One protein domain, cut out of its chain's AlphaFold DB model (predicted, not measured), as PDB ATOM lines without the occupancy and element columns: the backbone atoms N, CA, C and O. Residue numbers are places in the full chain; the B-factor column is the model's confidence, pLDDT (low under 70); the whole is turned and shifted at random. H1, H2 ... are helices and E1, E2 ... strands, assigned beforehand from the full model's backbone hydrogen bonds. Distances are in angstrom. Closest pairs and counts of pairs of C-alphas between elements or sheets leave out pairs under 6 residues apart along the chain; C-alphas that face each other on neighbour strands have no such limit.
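AT A GLANCE: This is residues 45 to 124 of the 192 residues of an uncharacterized protein of Candidatus Bathyarchaeota archaeon (UniProt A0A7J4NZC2). Two helical arms, H1 and H3, spread as an open V from a body of H2 and the small antiparallel E1-E2 hairpin; residues 45 to 63 and 108 to 124 stick out. The printed part has 80 residues, mostly helix, with H1, H2, E1, E2, H3 in order. It is extended, radius of gyration of the C-alphas 18.0 A, and spans 54 by 35 by 13 A.

IN THESE COORDINATES: H1, residues 47 to 65, 26.9 A long, begins at C-alpha (-7.884, -26.030, -14.384). H2, residues 67 to 83, has a kink of 31 degrees near residue 74. E1 is residues 93 to 96, E2 99 to 102. H3, residues 103 to 120, 26.4 A long, ends at C-alpha (10.854, -44.712, 0.847).

HOW THE PARTS SIT: H1 and H3 are close but not clearly touching; their closest C-alphas, Ile 65 and Trp 107, are 7.6 A apart. In the hairpin, N 94 and O 101 are within hydrogen-bond range, 2.8 A. So is each O i to N i+4 pair in H1, 11 of 13 in H2, 13 of 14 in H3.

THE WHOLE: The printed part has no cut. Residues 85 to 92, 94 to 98 and 121 to 124 have pLDDT under 70.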
ATOM      1  N   LEU A  45      -8.891 -28.185  -7.480       84.19
ATOM      2  CA  LEU A  45      -8.440 -26.891  -7.969       84.19
ATOM      3  C   LEU A  45      -8.904 -26.659  -9.424       84.19
ATOM      4  O   LEU A  45      -8.745 -27.551 -10.272       84.19
ATOM      5  N   PRO A  46      -9.385 -25.447  -9.770       91.25
ATOM      6  CA  PRO A  46      -9.732 -25.088 -11.143       91.25
ATOM      7  C   PRO A  46      -8.573 -25.313 -12.122       91.25
ATOM      8  O   PRO A  46      -7.404 -25.101 -11.789       91.25
ATOM      9  N   LEU A  47      -8.889 -25.680 -13.368       91.00
ATOM     10  CA  LEU A  47      -7.884 -26.030 -14.384       91.00
ATOM     11  C   LEU A  47      -6.856 -24.911 -14.625       91.00
ATOM     12  O   LEU A  47      -5.666 -25.190 -14.749       91.00
ATOM     13  N   THR A  48      -7.296 -23.651 -14.633       91.81
ATOM     14  CA  THR A  48      -6.414 -22.484 -14.794       91.81
ATOM     15  C   THR A  48      -5.364 -22.415 -13.688       91.81
ATOM     16  O   THR A  48      -4.198 -22.150 -13.959       91.81
ATOM     17  N   TYR A  49      -5.761 -22.715 -12.450       89.69
ATOM     18  CA  TYR A  49      -4.861 -22.703 -11.304       89.69
ATOM     19  C   TYR A  49      -3.832 -23.835 -11.396       89.69
ATOM     20  O   TYR A  49      -2.632 -23.599 -11.252       89.69
ATOM     21  N   LYS A  50      -4.281 -25.050 -11.746       89.19
ATOM     22  CA  LYS A  50      -3.396 -26.202 -11.993       89.19
ATOM     23  C   LYS A  50      -2.380 -25.901 -13.101       89.19
ATOM     24  O   LYS A  50      -1.196 -26.177 -12.931       89.19
ATOM     25  N   PHE A  51      -2.822 -25.296 -14.205       93.38
ATOM     26  CA  PHE A  51      -1.944 -24.928 -15.316       93.38
ATOM     27  C   PHE A  51      -0.861 -23.933 -14.889       93.38
ATOM     28  O   PHE A  51       0.315 -24.165 -15.166       93.38
ATOM     29  N   THR A  52      -1.225 -22.863 -14.175       95.00
ATOM     30  CA  THR A  52      -0.251 -21.877 -13.686       95.00
ATOM     31  C   THR A  52       0.770 -22.507 -12.743       95.00
ATOM     32  O   THR A  52       1.962 -22.255 -12.898       95.00
ATOM     33  N   LEU A  53       0.336 -23.360 -11.809       90.50
ATOM     34  CA  LEU A  53       1.251 -24.040 -10.887       90.50
ATOM     35  C   LEU A  53       2.230 -24.966 -11.614       90.50
ATOM     36  O   LEU A  53       3.430 -24.923 -11.348       90.50
ATOM     37  N   ILE A  54       1.736 -25.773 -12.556       92.00
ATOM     38  CA  ILE A  54       2.577 -26.683 -13.344       92.00
ATOM     39  C   ILE A  54       3.554 -25.894 -14.217       92.00
ATOM     40  O   ILE A  54       4.720 -26.266 -14.313       92.00
ATOM     41  N   LEU A  55       3.105 -24.796 -14.828       94.69
ATOM     42  CA  LEU A  55       3.960 -23.945 -15.647       94.69
ATOM     43  C   LEU A  55       5.076 -23.305 -14.816       94.69
ATOM     44  O   LEU A  55       6.228 -23.331 -15.239       94.69
ATOM     45  N   LEU A  56       4.754 -22.768 -13.635       93.31
ATOM     46  CA  LEU A  56       5.752 -22.203 -12.724       93.31
ATOM     47  C   LEU A  56       6.775 -23.257 -12.297       93.31
ATOM     48  O   LEU A  56       7.972 -23.001 -12.380       93.31
ATOM     49  N   LEU A  57       6.317 -24.454 -11.921       89.75
ATOM     50  CA  LEU A  57       7.197 -25.570 -11.570       89.75
ATOM     51  C   LEU A  57       8.105 -25.973 -12.742       89.75
ATOM     52  O   LEU A  57       9.306 -26.158 -12.566       89.75
ATOM     53  N   ALA A  58       7.547 -26.097 -13.947       91.19
ATOM     54  CA  ALA A  58       8.310 -26.463 -15.135       91.19
ATOM     55  C   ALA A  58       9.367 -25.405 -15.481       91.19
ATOM     56  O   ALA A  58      10.502 -25.755 -15.802       91.19
ATOM     57  N   MET A  59       9.011 -24.122 -15.381       91.75
ATOM     58  CA  MET A  59       9.931 -23.007 -15.603       91.75
ATOM     59  C   MET A  59      11.042 -22.963 -14.554       91.75
ATOM     60  O   MET A  59      12.192 -22.733 -14.918       91.75
ATOM     61  N   ASP A  60      10.728 -23.224 -13.285       89.50
ATOM     62  CA  ASP A  60      11.713 -23.277 -12.201       89.50
ATOM     63  C   ASP A  60      12.731 -24.411 -12.409       89.50
ATOM     64  O   ASP A  60      13.945 -24.192 -12.356       89.50
ATOM     65  N   ILE A  61      12.252 -25.606 -12.772       87.12
ATOM     66  CA  ILE A  61      13.112 -26.749 -13.110       87.12
ATOM     67  C   ILE A  61      13.970 -26.434 -14.343       87.12
ATOM     68  O   ILE A  61      15.181 -26.671 -14.336       87.12
ATOM     69  N   ALA A  62      13.370 -25.881 -15.400       87.19
ATOM     70  CA  ALA A  62      14.085 -25.536 -16.627       87.19
ATOM     71  C   ALA A  62      15.158 -24.463 -16.383       87.19
ATOM     72  O   ALA A  62      16.280 -24.602 -16.871       87.19
ATOM     73  N   ALA A  63      14.848 -23.430 -15.596       85.25
ATOM     74  CA  ALA A  63      15.797 -22.388 -15.210       85.25
ATOM     75  C   ALA A  63      16.925 -22.942 -14.327       85.25
ATOM     76  O   ALA A  63      18.083 -22.575 -14.512       85.25
ATOM     77  N   SER A  64      16.607 -23.864 -13.418       82.56
ATOM     78  CA  SER A  64      17.577 -24.535 -12.551       82.56
ATOM     79  C   SER A  64      18.582 -25.370 -13.351       82.56
ATOM     80  O   SER A  64      19.796 -25.189 -13.215       82.56
ATOM     81  N   ILE A  65      18.095 -26.223 -14.256       81.38
ATOM     82  CA  ILE A  65      18.942 -27.028 -15.150       81.38
ATOM     83  C   ILE A  65      19.724 -26.119 -16.110       81.38
ATOM     84  O   ILE A  65      20.920 -26.312 -16.323       81.38
ATOM     85  N   GLY A  66      19.063 -25.094 -16.654       81.19
ATOM     86  CA  GLY A  66      19.635 -24.105 -17.569       81.19
ATOM     87  C   GLY A  66      20.467 -23.007 -16.899       81.19
ATOM     88  O   GLY A  66      20.914 -22.086 -17.582       81.19
ATOM     89  N   SER A  67      20.702 -23.079 -15.588       80.12
ATOM     90  CA  SER A  67      21.391 -22.027 -14.828       80.12
ATOM     91  C   SER A  67      22.785 -21.723 -15.379       80.12
ATOM     92  O   SER A  67      23.155 -20.557 -15.489       80.12
ATOM     93  N   GLY A  68      23.523 -22.742 -15.832       75.88
ATOM     94  CA  GLY A  68      24.824 -22.564 -16.486       75.88
ATOM     95  C   GLY A  68      24.752 -21.708 -17.758       75.88
ATOM     96  O   GLY A  68      25.621 -20.867 -17.981       75.88
ATOM     97  N   PHE A  69      23.684 -21.841 -18.554       81.56
ATOM     98  CA  PHE A  69      23.466 -20.994 -19.731       81.56
ATOM     99  C   PHE A  69      23.226 -19.535 -19.329       81.56
ATOM    100  O   PHE A  69      23.815 -18.630 -19.922       81.56
ATOM    101  N   VAL A  70      22.404 -19.304 -18.300       82.88
ATOM    102  CA  VAL A  70      22.120 -17.955 -17.787       82.88
ATOM    103  C   VAL A  70      23.389 -17.314 -17.219       82.88
ATOM    104  O   VAL A  70      23.715 -16.171 -17.545       82.88
ATOM    105  N   ILE A  71      24.147 -18.064 -16.419       80.38
ATOM    106  CA  ILE A  71      25.402 -17.601 -15.823       80.38
ATOM    107  C   ILE A  71      26.417 -17.264 -16.919       80.38
ATOM    108  O   ILE A  71      26.980 -16.172 -16.911       80.38
ATOM    109  N   GLY A  72      26.610 -18.163 -17.886       77.06
ATOM    110  CA  GLY A  72      27.587 -17.993 -18.958       77.06
ATOM    111  C   GLY A  72      27.286 -16.828 -19.899       77.06
ATOM    112  O   GLY A  72      28.201 -16.104 -20.278       77.06
ATOM    113  N   ASN A  73      26.015 -16.620 -20.260       82.81
ATOM    114  CA  ASN A  73      25.640 -15.626 -21.272       82.81
ATOM    115  C   ASN A  73      25.262 -14.256 -20.694       82.81
ATOM    116  O   ASN A  73      25.388 -13.256 -21.398       82.81
ATOM    117  N   PHE A  74      24.812 -14.181 -19.438       83.31
ATOM    118  CA  PHE A  74      24.332 -12.925 -18.848       83.31
ATOM    119  C   PHE A  74      25.155 -12.486 -17.639       83.31
ATOM    120  O   PHE A  74      25.603 -11.339 -17.590       83.31
ATOM    121  N   VAL A  75      25.395 -13.382 -16.676       82.00
ATOM    122  CA  VAL A  75      26.081 -13.018 -15.421       82.00
ATOM    123  C   VAL A  75      27.560 -12.749 -15.675       82.00
ATOM    124  O   VAL A  75      28.053 -11.669 -15.363       82.00
ATOM    125  N   VAL A  76      28.260 -13.699 -16.294       80.06
ATOM    126  CA  VAL A  76      29.697 -13.609 -16.579       80.06
ATOM    127  C   VAL A  76      30.050 -12.353 -17.388       80.06
ATOM    128  O   VAL A  76      30.912 -11.598 -16.936       80.06
ATOM    129  N   PRO A  77      29.393 -12.047 -18.527       82.38
ATOM    130  CA  PRO A  77      29.736 -10.860 -19.305       82.38
ATOM    131  C   PRO A  77      29.491  -9.560 -18.538       82.38
ATOM    132  O   PRO A  77      30.273  -8.619 -18.663       82.38
ATOM    133  N   THR A  78      28.441  -9.513 -17.715       83.81
ATOM    134  CA  THR A  78      28.147  -8.358 -16.856       83.81
ATOM    135  C   THR A  78      29.232  -8.177 -15.798       83.81
ATOM    136  O   THR A  78      29.726  -7.069 -15.605       83.81
ATOM    137  N   MET A  79      29.674  -9.270 -15.172       77.62
ATOM    138  CA  MET A  79      30.739  -9.236 -14.171       77.62
ATOM    139  C   MET A  79      32.091  -8.824 -14.763       77.62
ATOM    140  O   MET A  79      32.810  -8.038 -14.149       77.62
ATOM    141  N   ILE A  80      32.432  -9.301 -15.964       81.88
ATOM    142  CA  ILE A  80      33.655  -8.892 -16.672       81.88
ATOM    143  C   ILE A  80      33.607  -7.393 -16.978       81.88
ATOM    144  O   ILE A  80      34.567  -6.684 -16.693       81.88
ATOM    145  N   ARG A  81      32.482  -6.902 -17.520       82.19
ATOM    146  CA  ARG A  81      32.312  -5.487 -17.883       82.19
ATOM    147  C   ARG A  81      32.371  -4.552 -16.676       82.19
ATOM    148  O   ARG A  81      32.962  -3.487 -16.784       82.19
ATOM    149  N   GLN A  82      31.752  -4.938 -15.560       82.75
ATOM    150  CA  GLN A  82      31.594  -4.058 -14.401       82.75
ATOM    151  C   GLN A  82      32.751  -4.160 -13.399       82.75
ATOM    152  O   GLN A  82      33.102  -3.170 -12.765       82.75
ATOM    153  N   PHE A  83      33.349  -5.345 -13.245       76.50
ATOM    154  CA  PHE A  83      34.323  -5.624 -12.184       76.50
ATOM    155  C   PHE A  83      35.705  -6.049 -12.706       76.50
ATOM    156  O   PHE A  83      36.553  -6.430 -11.903       76.50
ATOM    157  N   ASN A  84      35.954  -5.992 -14.025       71.19
ATOM    158  CA  ASN A  84      37.212  -6.421 -14.662       71.19
ATOM    159  C   ASN A  84      37.666  -7.825 -14.218       71.19
ATOM    160  O   ASN A  84      38.858  -8.096 -14.053       71.19
ATOM    161  N   TRP A  85      36.709  -8.729 -14.000       68.31
ATOM    162  CA  TRP A  85      37.009 -10.082 -13.550       68.31
ATOM    163  C   TRP A  85      37.727 -10.857 -14.664       68.31
ATOM    164  O   TRP A  85      37.171 -11.085 -15.739       68.31
ATOM    165  N   VAL A  86      38.975 -11.264 -14.421       58.50
ATOM    166  CA  VAL A  86      39.771 -12.046 -15.374       58.50
ATOM    167  C   VAL A  86      39.412 -13.531 -15.250       58.50
ATOM    168  O   VAL A  86      39.681 -14.158 -14.227       58.50
ATOM    169  N   THR A  87      38.823 -14.070 -16.325       60.88
ATOM    170  CA  THR A  87      38.533 -15.494 -16.616       60.88
ATOM    171  C   THR A  87      37.613 -16.244 -15.643       60.88
ATOM    172  O   THR A  87      38.065 -16.699 -14.593       60.88
ATOM    173  N   PRO A  88      36.349 -16.503 -16.021       55.50
ATOM    174  CA  PRO A  88      35.565 -17.548 -15.387       55.50
ATOM    175  C   PRO A  88      35.940 -18.917 -15.980       55.50
ATOM    176  O   PRO A  88      36.180 -19.017 -17.188       55.50
ATOM    177  N   PRO A  89      35.965 -19.984 -15.165       62.50
ATOM    178  CA  PRO A  89      35.914 -21.346 -15.679       62.50
ATOM    179  C   PRO A  89      34.655 -21.542 -16.534       62.50
ATOM    180  O   PRO A  89      33.710 -20.756 -16.432       62.50
ATOM    181  N   ASP A  90      34.634 -22.598 -17.349       69.19
ATOM    182  CA  ASP A  90      33.416 -23.059 -18.024       69.19
ATOM    183  C   ASP A  90      32.225 -22.984 -17.043       69.19
ATOM    184  O   ASP A  90      32.317 -23.561 -15.958       69.19
ATOM    185  N   PRO A  91      31.129 -22.268 -17.361       65.38
ATOM    186  CA  PRO A  91      29.985 -22.120 -16.462       65.38
ATOM    187  C   PRO A  91      29.314 -23.457 -16.117       65.38
ATOM    188  O   PRO A  91      28.517 -23.503 -15.184       65.38
ATOM    189  N   ALA A  92      29.618 -24.540 -16.840       66.00
ATOM    190  CA  ALA A  92      29.206 -25.897 -16.500       66.00
ATOM    191  C   ALA A  92      30.123 -26.585 -15.468       66.00
ATOM    192  O   ALA A  92      29.757 -27.641 -14.948       66.00
ATOM    193  N   VAL A  93      31.288 -26.009 -15.159       70.12
ATOM    194  CA  VAL A  93      32.313 -26.552 -14.261       70.12
ATOM    195  C   VAL A  93      32.482 -25.634 -13.053       70.12
ATOM    196  O   VAL A  93      32.962 -24.507 -13.143       70.12
ATOM    197  N   PHE A  94      32.160 -26.154 -11.876       66.50
ATOM    198  CA  PHE A  94      32.537 -25.514 -10.629       66.50
ATOM    199  C   PHE A  94      34.004 -25.834 -10.329       66.50
ATOM    200  O   PHE A  94      34.339 -26.996 -10.111       66.50
ATOM    201  N   VAL A  95      34.881 -24.826 -10.318       65.56
ATOM    202  CA  VAL A  95      36.311 -24.993 -10.005       65.56
ATOM    203  C   VAL A  95      36.596 -24.486  -8.594       65.56
ATOM    204  O   VAL A  95      36.461 -23.298  -8.310       65.56
ATOM    205  N   ALA A  96      37.021 -25.390  -7.714       65.88
ATOM    206  CA  ALA A  96      37.519 -25.087  -6.379       65.88
ATOM    207  C   ALA A  96      39.045 -25.266  -6.312       65.88
ATOM    208  O   ALA A  96      39.662 -25.877  -7.184       65.88
ATOM    209  N   GLN A  97      39.665 -24.791  -5.227       58.78
ATOM    210  CA  GLN A  97      41.110 -24.948  -4.996       58.78
ATOM    211  C   GLN A  97      41.570 -26.418  -4.935       58.78
ATOM    212  O   GLN A  97      42.736 -26.702  -5.179       58.78
ATOM    213  N   LEU A  98      40.659 -27.344  -4.618       61.97
ATOM    214  CA  LEU A  98      40.923 -28.784  -4.502       61.97
ATOM    215  C   LEU A  98      40.577 -29.575  -5.779       61.97
ATOM    216  O   LEU A  98      40.760 -30.789  -5.804       61.97
ATOM    217  N   GLY A  99      40.073 -28.913  -6.828       70.19
ATOM    218  CA  GLY A  99      39.645 -29.547  -8.077       70.19
ATOM    219  C   GLY A  99      38.347 -28.957  -8.630       70.19
ATOM    220  O   GLY A  99      37.683 -28.156  -7.974       70.19
ATOM    221  N   GLY A 100      37.990 -29.350  -9.853       74.50
ATOM    222  CA  GLY A 100      36.746 -28.944 -10.503       74.50
ATOM    223  C   GLY A 100      35.789 -30.113 -10.718       74.50
ATOM    224  O   GLY A 100      36.228 -31.236 -10.957       74.50
ATOM    225  N   PHE A 101      34.488 -29.853 -10.645       75.94
ATOM    226  CA  PHE A 101      33.443 -30.825 -10.969       75.94
ATOM    227  C   PHE A 101      32.339 -30.171 -11.803       75.94
ATOM    228  O   PHE A 101      32.174 -28.951 -11.797       75.94
ATOM    229  N   LEU A 102      31.589 -30.975 -12.555       79.19
ATOM    230  CA  LEU A 102      30.534 -30.475 -13.426       79.19
ATOM    231  C   LEU A 102      29.248 -30.259 -12.624       79.19
ATOM    232  O   LEU A 102      28.784 -31.147 -11.912       79.19
ATOM    233  N   ILE A 103      28.621 -29.098 -12.785       75.31
ATOM    234  CA  ILE A 103      27.431 -28.698 -12.018       75.31
ATOM    235  C   ILE A 103      26.269 -29.688 -12.212       75.31
ATOM    236  O   ILE A 103      25.521 -29.948 -11.272       75.31
ATOM    237  N   TRP A 104      26.144 -30.324 -13.385       74.06
ATOM    238  CA  TRP A 104      25.091 -31.319 -13.640       74.06
ATOM    239  C   TRP A 104      25.149 -32.544 -12.718       74.06
ATOM    240  O   TRP A 104      24.122 -33.179 -12.479       74.06
ATOM    241  N   GLN A 105      26.312 -32.853 -12.144       81.31
ATOM    242  CA  GLN A 105      26.465 -33.964 -11.203       81.31
ATOM    243  C   GLN A 105      25.734 -33.682  -9.881       81.31
ATOM    244  O   GLN A 105      25.173 -34.604  -9.289       81.31
ATOM    245  N   LEU A 106      25.652 -32.412  -9.458       79.88
ATOM    246  CA  LEU A 106      24.846 -32.010  -8.299       79.88
ATOM    247  C   LEU A 106      23.352 -32.234  -8.555       79.88
ATOM    248  O   LEU A 106      22.651 -32.726  -7.673       79.88
ATOM    249  N   TRP A 107      22.873 -31.945  -9.769       80.19
ATOM    250  CA  TRP A 107      21.474 -32.177 -10.138       80.19
ATOM    251  C   TRP A 107      21.104 -33.659 -10.103       80.19
ATOM    252  O   TRP A 107      20.026 -34.007  -9.626       80.19
ATOM    253  N   ILE A 108      22.012 -34.543 -10.527       85.12
ATOM    254  CA  ILE A 108      21.810 -35.991 -10.395       85.12
ATOM    255  C   ILE A 108      21.759 -36.410  -8.931       85.12
ATOM    256  O   ILE A 108      20.878 -37.183  -8.562       85.12
ATOM    257  N   ALA A 109      22.663 -35.901  -8.092       83.19
ATOM    258  CA  ALA A 109      22.667 -36.223  -6.669       83.19
ATOM    259  C   ALA A 109      21.355 -35.793  -5.990       83.19
ATOM    260  O   ALA A 109      20.740 -36.588  -5.281       83.19
ATOM    261  N   ILE A 110      20.878 -34.574  -6.267       82.88
ATOM    262  CA  ILE A 110      19.589 -34.073  -5.767       82.88
ATOM    263  C   ILE A 110      18.440 -34.945  -6.284       82.88
ATOM    264  O   ILE A 110      17.615 -35.407  -5.494       82.88
ATOM    265  N   GLY A 111      18.406 -35.225  -7.589       85.19
ATOM    266  CA  GLY A 111      17.388 -36.079  -8.198       85.19
ATOM    267  C   GLY A 111      17.352 -37.479  -7.582       85.19
ATOM    268  O   GLY A 111      16.274 -37.997  -7.303       85.19
ATOM    269  N   ALA A 112      18.516 -38.065  -7.293       86.31
ATOM    270  CA  ALA A 112      18.631 -39.361  -6.632       86.31
ATOM    271  C   ALA A 112      18.098 -39.327  -5.192       86.31
ATOM    272  O   ALA A 112      17.370 -40.235  -4.798       86.31
ATOM    273  N   VAL A 113      18.400 -38.272  -4.425       83.81
ATOM    274  CA  VAL A 113      17.870 -38.091  -3.063       83.81
ATOM    275  C   VAL A 113      16.348 -37.964  -3.083       83.81
ATOM    276  O   VAL A 113      15.676 -38.631  -2.298       83.81
ATOM    277  N   ILE A 114      15.789 -37.170  -4.001       81.25
ATOM    278  CA  ILE A 114      14.333 -37.013  -4.135       81.25
ATOM    279  C   ILE A 114      13.693 -38.338  -4.566       81.25
ATOM    280  O   ILE A 114      12.711 -38.764  -3.965       81.25
ATOM    281  N   ALA A 115      14.259 -39.028  -5.562       84.75
ATOM    282  CA  ALA A 115      13.759 -40.320  -6.031       84.75
ATOM    283  C   ALA A 115      13.780 -41.381  -4.925       84.75
ATOM    284  O   ALA A 115      12.784 -42.071  -4.710       84.75
ATOM    285  N   PHE A 116      14.884 -41.473  -4.180       84.06
ATOM    286  CA  PHE A 116      14.990 -42.352  -3.023       84.06
ATOM    287  C   PHE A 116      13.962 -41.982  -1.949       84.06
ATOM    288  O   PHE A 116      13.249 -42.857  -1.460       84.06
ATOM    289  N   GLY A 117      13.819 -40.687  -1.653       78.69
ATOM    290  CA  GLY A 117      12.799 -40.161  -0.752       78.69
ATOM    291  C   GLY A 117      11.392 -40.592  -1.158       78.69
ATOM    292  O   GLY A 117      10.671 -41.119  -0.323       78.69
ATOM    293  N   MET A 118      11.028 -40.475  -2.438       78.00
ATOM    294  CA  MET A 118       9.723 -40.904  -2.961       78.00
ATOM    295  C   MET A 118       9.510 -42.421  -2.885       78.00
ATOM    296  O   MET A 118       8.393 -42.879  -2.646       78.00
ATOM    297  N   ILE A 119      10.559 -43.219  -3.103       81.19
ATOM    298  CA  ILE A 119      10.486 -44.682  -2.986       81.19
ATOM    299  C   ILE A 119      10.247 -45.078  -1.526       81.19
ATOM    300  O   ILE A 119       9.386 -45.914  -1.253       81.19
ATOM    301  N   VAL A 120      10.971 -44.456  -0.595       76.12
ATOM    302  CA  VAL A 120      10.854 -44.712   0.847       76.12
ATOM    303  C   VAL A 120       9.554 -44.136   1.421       76.12
ATOM    304  O   VAL A 120       8.950 -44.754   2.295       76.12
ATOM    305  N   SER A 121       9.077 -42.997   0.910       64.88
ATOM    306  CA  SER A 121       7.861 -42.323   1.381       64.88
ATOM    307  C   SER A 121       6.570 -42.975   0.902       64.88
ATOM    308  O   SER A 121       5.494 -42.541   1.320       64.88
ATOM    309  N   ARG A 122       6.630 -44.006   0.044       57.53
ATOM    310  CA  ARG A 122       5.486 -44.891  -0.202       57.53
ATOM    311  C   ARG A 122       5.186 -45.649   1.086       57.53
ATOM    312  O   ARG A 122       5.588 -46.796   1.271       57.53
ATOM    313  N   SER A 123       4.482 -44.967   1.982       48.91
ATOM    314  CA  SER A 123       3.975 -45.511   3.224       48.91
ATOM    315  C   SER A 123       3.194 -46.772   2.883       48.91
ATOM    316  O   SER A 123       2.226 -46.744   2.113       48.91
ATOM    317  N   LYS A 124       3.651 -47.909   3.418       49.12
ATOM    318  CA  LYS A 124       2.820 -49.111   3.501       49.12
ATOM    319  C   LYS A 124       1.506 -48.643   4.113       49.12
ATOM    320  O   LYS A 124       1.567 -47.878   5.067       49.12
TER     321      LYS A 124